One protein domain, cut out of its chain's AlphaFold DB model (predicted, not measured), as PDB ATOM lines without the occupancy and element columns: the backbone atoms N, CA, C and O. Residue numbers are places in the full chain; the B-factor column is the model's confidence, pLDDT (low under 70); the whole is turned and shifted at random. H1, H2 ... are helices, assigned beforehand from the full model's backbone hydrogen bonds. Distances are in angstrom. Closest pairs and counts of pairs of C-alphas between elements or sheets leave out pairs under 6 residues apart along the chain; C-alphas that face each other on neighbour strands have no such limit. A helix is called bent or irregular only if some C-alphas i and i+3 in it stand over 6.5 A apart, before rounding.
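What this domain is: This is residues 43 to 90 of the 90 residues of an uncharacterized protein of Taibaiella soli (UniProt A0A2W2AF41). Two long helices, H1 and H3, lie side by side and run opposite ways, and a short helix, H2, sits at the turn between them, beyond one end of the pair, where the chain folds back. The other end of the pair is open, with the first and last printed residues there. The printed part has 48 residues, of which 38 are in three named helices, in the order H1, H2, H3 along the chain, with no named strand; the class is all helix. The whole is only just compact, close to loose, with a radius of gyration of the C-alphas of 11.2 A, and it is elongated, spanning 31 by 17 by 13 A along its three main axes.

Where its parts are: The printed part begins at Ser 43, and H1 follows at once, residues 44 to 61, from C-alpha 44 at (26.444, -2.776, 44.093) to C-alpha 61 at (26.406, -24.745, 30.422). It is the longest helix, 18 residues and 25.9 A from first to last C-alpha. H2 is residues 65 to 70, Ile 65 to Glu 70, and measures 8.8 A from first to last C-alpha. H3 is residues 75 to 88, 14 residues and 20.7 A from first to last C-alpha, and ends with C-alpha 88 at (18.726, -6.282, 37.011).

How they stand to each other: H1 and H3 touch, with 16 pairs of C-alphas within 8 A. Their closest C-alphas are those of Tyr 50 and Cys 84, 5.6 A apart. Their lines stand at a shallow tilt of 25 degrees, and they run opposite ways. H1 and H2 are close but not clearly touching; their closest C-alphas, those of Ile 58 and Thr 68, are 7.2 A apart. The lines of H1 and H2 are about perpendicular, at 79 degrees. H2 and H3 are apart, with no C-alpha of the one within 8 A of the other. In H1 and H2 every pair of O i and N i+4 is within hydrogen-bond range; in H3, 9 of 10 such pairs are. No helix is bent.

The domain as a whole: The two C-alphas farthest apart are those of Thr 66, in H2, and Lys 90, 33.2 A apart. The C-alphas of Ser 43 and Lys 90, the first and last printed residues, are 12.2 A apart; Lys 90 is also the chain's last residue. The printed part has no cut. Both links are tight, with 3 residues between H1 and H2 and 4 between H2 and H3. The mean pLDDT of the printed part is 89.9, and residue 90 is the one printed residue under 70.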
ATOM      1  N   SER A  43      23.921   0.293  41.145       95.25
ATOM      2  CA  SER A  43      24.235  -0.058  42.532       95.25
ATOM      3  C   SER A  43      25.043  -1.356  42.627       95.25
ATOM      4  O   SER A  43      24.994  -2.198  41.726       95.25
ATOM      5  N   ASP A  44      25.722  -1.543  43.761       95.12
ATOM      6  CA  ASP A  44      26.444  -2.776  44.093       95.12
ATOM      7  C   ASP A  44      25.510  -3.995  44.103       95.12
ATOM      8  O   ASP A  44      25.875  -5.056  43.605       95.12
ATOM      9  N   ASP A  45      24.276  -3.845  44.599       95.75
ATOM     10  CA  ASP A  45      23.276  -4.920  44.592       95.75
ATOM     11  C   ASP A  45      22.910  -5.346  43.164       95.75
ATOM     12  O   ASP A  45      22.747  -6.535  42.886       95.75
ATOM     13  N   GLN A  46      22.814  -4.387  42.236       95.69
ATOM     14  CA  GLN A  46      22.513  -4.660  40.833       95.69
ATOM     15  C   GLN A  46      23.683  -5.374  40.143       95.69
ATOM     16  O   GLN A  46      23.477  -6.360  39.431       95.69
ATOM     17  N   ALA A  47      24.908  -4.895  40.375       96.06
ATOM     18  CA  ALA A  47      26.126  -5.534  39.888       96.06
ATOM     19  C   ALA A  47      26.237  -6.969  40.423       96.06
ATOM     20  O   ALA A  47      26.454  -7.909  39.656       96.06
ATOM     21  N   LYS A  48      25.979  -7.152  41.722       96.50
ATOM     22  CA  LYS A  48      26.030  -8.454  42.382       96.50
ATOM     23  C   LYS A  48      24.991  -9.411  41.821       96.50
ATOM     24  O   LYS A  48      25.339 -10.540  41.481       96.50
ATOM     25  N   ALA A  49      23.746  -8.963  41.680       96.62
ATOM     26  CA  ALA A  49      22.676  -9.773  41.111       96.62
ATOM     27  C   ALA A  49      23.001 -10.227  39.677       96.62
ATOM     28  O   ALA A  49      22.741 -11.377  39.321       96.62
ATOM     29  N   TYR A  50      23.619  -9.358  38.869       96.81
ATOM     30  CA  TYR A  50      24.074  -9.723  37.530       96.81
ATOM     31  C   TYR A  50      25.171 -10.786  37.579       96.81
ATOM     32  O   TYR A  50      25.060 -11.792  36.884       96.81
ATOM     33  N   CYS A  51      26.194 -10.585  38.409       97.56
ATOM     34  CA  CYS A  51      27.341 -11.485  38.490       97.56
ATOM     35  C   CYS A  51      27.006 -12.856  39.081       97.56
ATOM     36  O   CYS A  51      27.574 -13.866  38.668       97.56
ATOM     37  N   ASP A  52      26.070 -12.909  40.028       97.19
ATOM     38  CA  ASP A  52      25.541 -14.172  40.536       97.19
ATOM     39  C   ASP A  52      24.764 -14.906  39.427       97.19
ATOM     40  O   ASP A  52      25.032 -16.080  39.166       97.19
ATOM     41  N   CYS A  53      23.886 -14.202  38.701       97.31
ATOM     42  CA  CYS A  53      23.129 -14.768  37.580       97.31
ATOM     43  C   CYS A  53      24.040 -15.266  36.447       97.31
ATOM     44  O   CYS A  53      23.859 -16.372  35.934       97.31
ATOM     45  N   SER A  54      25.042 -14.476  36.055       95.94
ATOM     46  CA  SER A  54      25.954 -14.834  34.969       95.94
ATOM     47  C   SER A  54      26.780 -16.070  35.311       95.94
ATOM     48  O   SER A  54      26.943 -16.951  34.466       95.94
ATOM     49  N   LEU A  55      27.248 -16.175  36.557       95.31
ATOM     50  CA  LEU A  55      27.974 -17.346  37.033       95.31
ATOM     51  C   LEU A  55      27.093 -18.600  37.003       95.31
ATOM     52  O   LEU A  55      27.542 -19.640  36.526       95.31
ATOM     53  N   GLU A  56      25.841 -18.511  37.459       95.50
ATOM     54  CA  GLU A  56      24.891 -19.629  37.399       95.50
ATOM     55  C   GLU A  56      24.650 -20.106  35.961       95.50
ATOM     56  O   GLU A  56      24.694 -21.310  35.694       95.50
ATOM     57  N   VAL A  57      24.457 -19.176  35.019       94.69
ATOM     58  CA  VAL A  57      24.309 -19.488  33.589       94.69
ATOM     59  C   VAL A  57      25.550 -20.207  33.061       94.69
ATOM     60  O   VAL A  57      25.436 -21.263  32.441       94.69
ATOM     61  N   ILE A  58      26.744 -19.678  33.324       92.88
ATOM     62  CA  ILE A  58      27.999 -20.264  32.840       92.88
ATOM     63  C   ILE A  58      28.197 -21.672  33.419       92.88
ATOM     64  O   ILE A  58      28.476 -22.607  32.670       92.88
ATOM     65  N   MET A  59      27.983 -21.850  34.723       93.12
ATOM     66  CA  MET A  59      28.115 -23.143  35.406       93.12
ATOM     67  C   MET A  59      27.096 -24.187  34.936       93.12
ATOM     68  O   MET A  59      27.377 -25.384  34.957       93.12
ATOM     69  N   LYS A  60      25.904 -23.750  34.519       92.19
ATOM     70  CA  LYS A  60      24.868 -24.620  33.947       92.19
ATOM     71  C   LYS A  60      25.272 -25.164  32.575       92.19
ATOM     72  O   LYS A  60      24.917 -26.294  32.249       92.19
ATOM     73  N   HIS A  61      25.986 -24.369  31.776       90.75
ATOM     74  CA  HIS A  61      26.406 -24.745  30.422       90.75
ATOM     75  C   HIS A  61      27.767 -25.442  30.383       90.75
ATOM     76  O   HIS A  61      27.983 -26.307  29.535       90.75
ATOM     77  N   TYR A  62      28.667 -25.108  31.308       90.69
ATOM     78  CA  TYR A  62      30.035 -25.619  31.330       90.69
ATOM     79  C   TYR A  62      30.360 -26.237  32.681       90.69
ATOM     80  O   TYR A  62      30.386 -25.567  33.712       90.69
ATOM     81  N   SER A  63      30.658 -27.534  32.672       87.31
ATOM     82  CA  SER A  63      30.961 -28.286  33.893       87.31
ATOM     83  C   SER A  63      32.350 -27.966  34.451       87.31
ATOM     84  O   SER A  63      32.617 -28.179  35.635       87.31
ATOM     85  N   THR A  64      33.223 -27.426  33.596       86.69
ATOM     86  CA  THR A  64      34.604 -27.068  33.917       86.69
ATOM     87  C   THR A  64      34.963 -25.673  33.424       86.69
ATOM     88  O   THR A  64      34.367 -25.130  32.489       86.69
ATOM     89  N   ILE A  65      36.011 -25.115  34.025       84.88
ATOM     90  CA  ILE A  65      36.575 -23.825  33.620       84.88
ATOM     91  C   ILE A  65      37.144 -23.914  32.195       84.88
ATOM     92  O   ILE A  65      36.933 -23.013  31.387       84.88
ATOM     93  N   THR A  66      37.806 -25.023  31.851       85.94
ATOM     94  CA  THR A  66      38.361 -25.248  30.506       85.94
ATOM     95  C   THR A  66      37.278 -25.179  29.431       85.94
ATOM     96  O   THR A  66      37.441 -24.450  28.456       85.94
ATOM     97  N   GLU A  67      36.140 -25.847  29.647       85.25
ATOM     98  CA  GLU A  67      34.999 -25.800  28.719       85.25
ATOM     99  C   GLU A  67      34.468 -24.370  28.542       85.25
ATOM    100  O   GLU A  67      34.113 -23.982  27.431       85.25
ATOM    101  N   THR A  68      34.480 -23.563  29.607       85.31
ATOM    102  CA  THR A  68      34.073 -22.150  29.544       85.31
ATOM    103  C   THR A  68      34.995 -21.338  28.642       85.31
ATOM    104  O   THR A  68      34.521 -20.568  27.812       85.31
ATOM    105  N   VAL A  69      36.311 -21.519  28.771       84.06
ATOM    106  CA  VAL A  69      37.304 -20.788  27.968       84.06
ATOM    107  C   VAL A  69      37.236 -21.199  26.497       84.06
ATOM    108  O   VAL A  69      37.285 -20.338  25.619       84.06
ATOM    109  N   GLU A  70      37.086 -22.495  26.227       87.69
ATOM    110  CA  GLU A  70      36.987 -23.037  24.867       87.69
ATOM    111  C   GLU A  70      35.697 -22.611  24.151       87.69
ATOM    112  O   GLU A  70      35.690 -22.491  22.927       87.69
ATOM    113  N   ASN A  71      34.621 -22.341  24.899       86.88
ATOM    114  CA  ASN A  71      33.289 -22.056  24.355       86.88
ATOM    115  C   ASN A  71      32.753 -20.668  24.751       86.88
ATOM    116  O   ASN A  71      31.543 -20.427  24.723       86.88
ATOM    117  N   LYS A  72      33.636 -19.731  25.105       77.38
ATOM    118  CA  LYS A  72      33.261 -18.387  25.583       77.38
ATOM    119  C   LYS A  72      32.362 -17.601  24.617       77.38
ATOM    120  O   LYS A  72      31.569 -16.782  25.062       77.38
ATOM    121  N   ASP A  73      32.439 -17.896  23.318       81.50
ATOM    122  CA  ASP A  73      31.681 -17.219  22.258       81.50
ATOM    123  C   ASP A  73      30.362 -17.942  21.901       81.50
ATOM    124  O   ASP A  73      29.756 -17.697  20.856       81.50
ATOM    125  N   SER A  74      29.896 -18.864  22.753       84.62
ATOM    126  CA  SER A  74      28.630 -19.568  22.542       84.62
ATOM    127  C   SER A  74      27.445 -18.595  22.523       84.62
ATOM    128  O   SER A  74      27.170 -17.877  23.491       84.62
ATOM    129  N   LEU A  75      26.692 -18.614  21.418       74.75
ATOM    130  CA  LEU A  75      25.504 -17.778  21.227       74.75
ATOM    131  C   LEU A  75      24.419 -18.043  22.282       74.75
ATOM    132  O   LEU A  75      23.768 -17.101  22.726       74.75
ATOM    133  N   ALA A  76      24.238 -19.300  22.701       77.19
ATOM    134  CA  ALA A  76      23.229 -19.670  23.697       77.19
ATOM    135  C   ALA A  76      23.540 -19.060  25.072       77.19
ATOM    136  O   ALA A  76      22.674 -18.450  25.697       77.19
ATOM    137  N   VAL A  77      24.805 -19.142  25.497       86.56
ATOM    138  CA  VAL A  77      25.269 -18.521  26.744       86.56
ATOM    139  C   VAL A  77      25.150 -17.004  26.651       86.56
ATOM    140  O   VAL A  77      24.608 -16.377  27.552       86.56
ATOM    141  N   THR A  78      25.554 -16.416  25.526       87.62
ATOM    142  CA  THR A  78      25.468 -14.964  25.306       87.62
ATOM    143  C   THR A  78      24.033 -14.441  25.452       87.62
ATOM    144  O   THR A  78      23.819 -13.395  26.063       87.62
ATOM    145  N   GLN A  79      23.036 -15.169  24.933       91.00
ATOM    146  CA  GLN A  79      21.624 -14.802  25.085       91.00
ATOM    147  C   GLN A  79      21.148 -14.888  26.541       91.00
ATOM    148  O   GLN A  79      20.475 -13.970  27.007       91.00
ATOM    149  N   GLU A  80      21.489 -15.943  27.284       92.38
ATOM    150  CA  GLU A  80      21.131 -16.051  28.710       92.38
ATOM    151  C   GLU A  80      21.822 -14.963  29.557       92.38
ATOM    152  O   GLU A  80      21.189 -14.360  30.423       92.38
ATOM    153  N   LEU A  81      23.072 -14.607  29.241       92.50
ATOM    154  CA  LEU A  81      23.786 -13.506  29.900       92.50
ATOM    155  C   LEU A  81      23.130 -12.136  29.656       92.50
ATOM    156  O   LEU A  81      23.080 -11.305  30.565       92.50
ATOM    157  N   GLN A  82      22.575 -11.892  28.463       92.75
ATOM    158  CA  GLN A  82      21.794 -10.672  28.213       92.75
ATOM    159  C   GLN A  82      20.535 -10.617  29.084       92.75
ATOM    160  O   GLN A  82      20.244  -9.569  29.657       92.75
ATOM    161  N   HIS A  83      19.844 -11.743  29.275       94.06
ATOM    162  CA  HIS A  83      18.693 -11.793  30.180       94.06
ATOM    163  C   HIS A  83      19.087 -11.487  31.633       94.06
ATOM    164  O   HIS A  83      18.354 -10.766  32.308       94.06
ATOM    165  N   CYS A  84      20.254 -11.954  32.100       95.00
ATOM    166  CA  CYS A  84      20.793 -11.553  33.408       95.00
ATOM    167  C   CYS A  84      21.003 -10.034  33.499       95.00
ATOM    168  O   CYS A  84      20.736  -9.424  34.529       95.00
ATOM    169  N   LYS A  85      21.471  -9.393  32.425       93.56
ATOM    170  CA  LYS A  85      21.673  -7.939  32.401       93.56
ATOM    171  C   LYS A  85      20.355  -7.165  32.380       93.56
ATOM    172  O   LYS A  85      20.244  -6.107  32.993       93.56
ATOM    173  N   GLU A  86      19.357  -7.659  31.658       93.12
ATOM    174  CA  GLU A  86      18.038  -7.030  31.570       93.12
ATOM    175  C   GLU A  86      17.212  -7.197  32.847       93.12
ATOM    176  O   GLU A  86      16.439  -6.302  33.190       93.12
ATOM    177  N   SER A  87      17.363  -8.318  33.560       89.19
ATOM    178  CA  SER A  87      16.616  -8.588  34.791       89.19
ATOM    179  C   SER A  87      16.981  -7.626  35.916       89.19
ATOM    180  O   SER A  87      16.104  -7.246  36.687       89.19
ATOM    181  N   VAL A  88      18.241  -7.186  35.966       91.69
ATOM    182  CA  VAL A  88      18.726  -6.282  37.011       91.69
ATOM    183  C   VAL A  88      18.475  -4.810  36.694       91.69
ATOM    184  O   VAL A  88      18.439  -3.997  37.604       91.69
ATOM    185  N   LYS A  89      18.272  -4.444  35.420       82.00
ATOM    186  CA  LYS A  89      18.023  -3.058  34.965       82.00
ATOM    187  C   LYS A  89      16.610  -2.527  35.241       82.00
ATOM    188  O   LYS A  89      16.353  -1.361  34.943       82.00
ATOM    189  N   LYS A  90      15.708  -3.381  35.714       62.28
ATOM    190  CA  LYS A  90      14.316  -3.042  36.035       62.28
ATOM    191  C   LYS A  90      14.213  -2.392  37.405       62.28
ATOM    192  O   LYS A  90      13.357  -1.492  37.527       62.28
TER     193      LYS A  90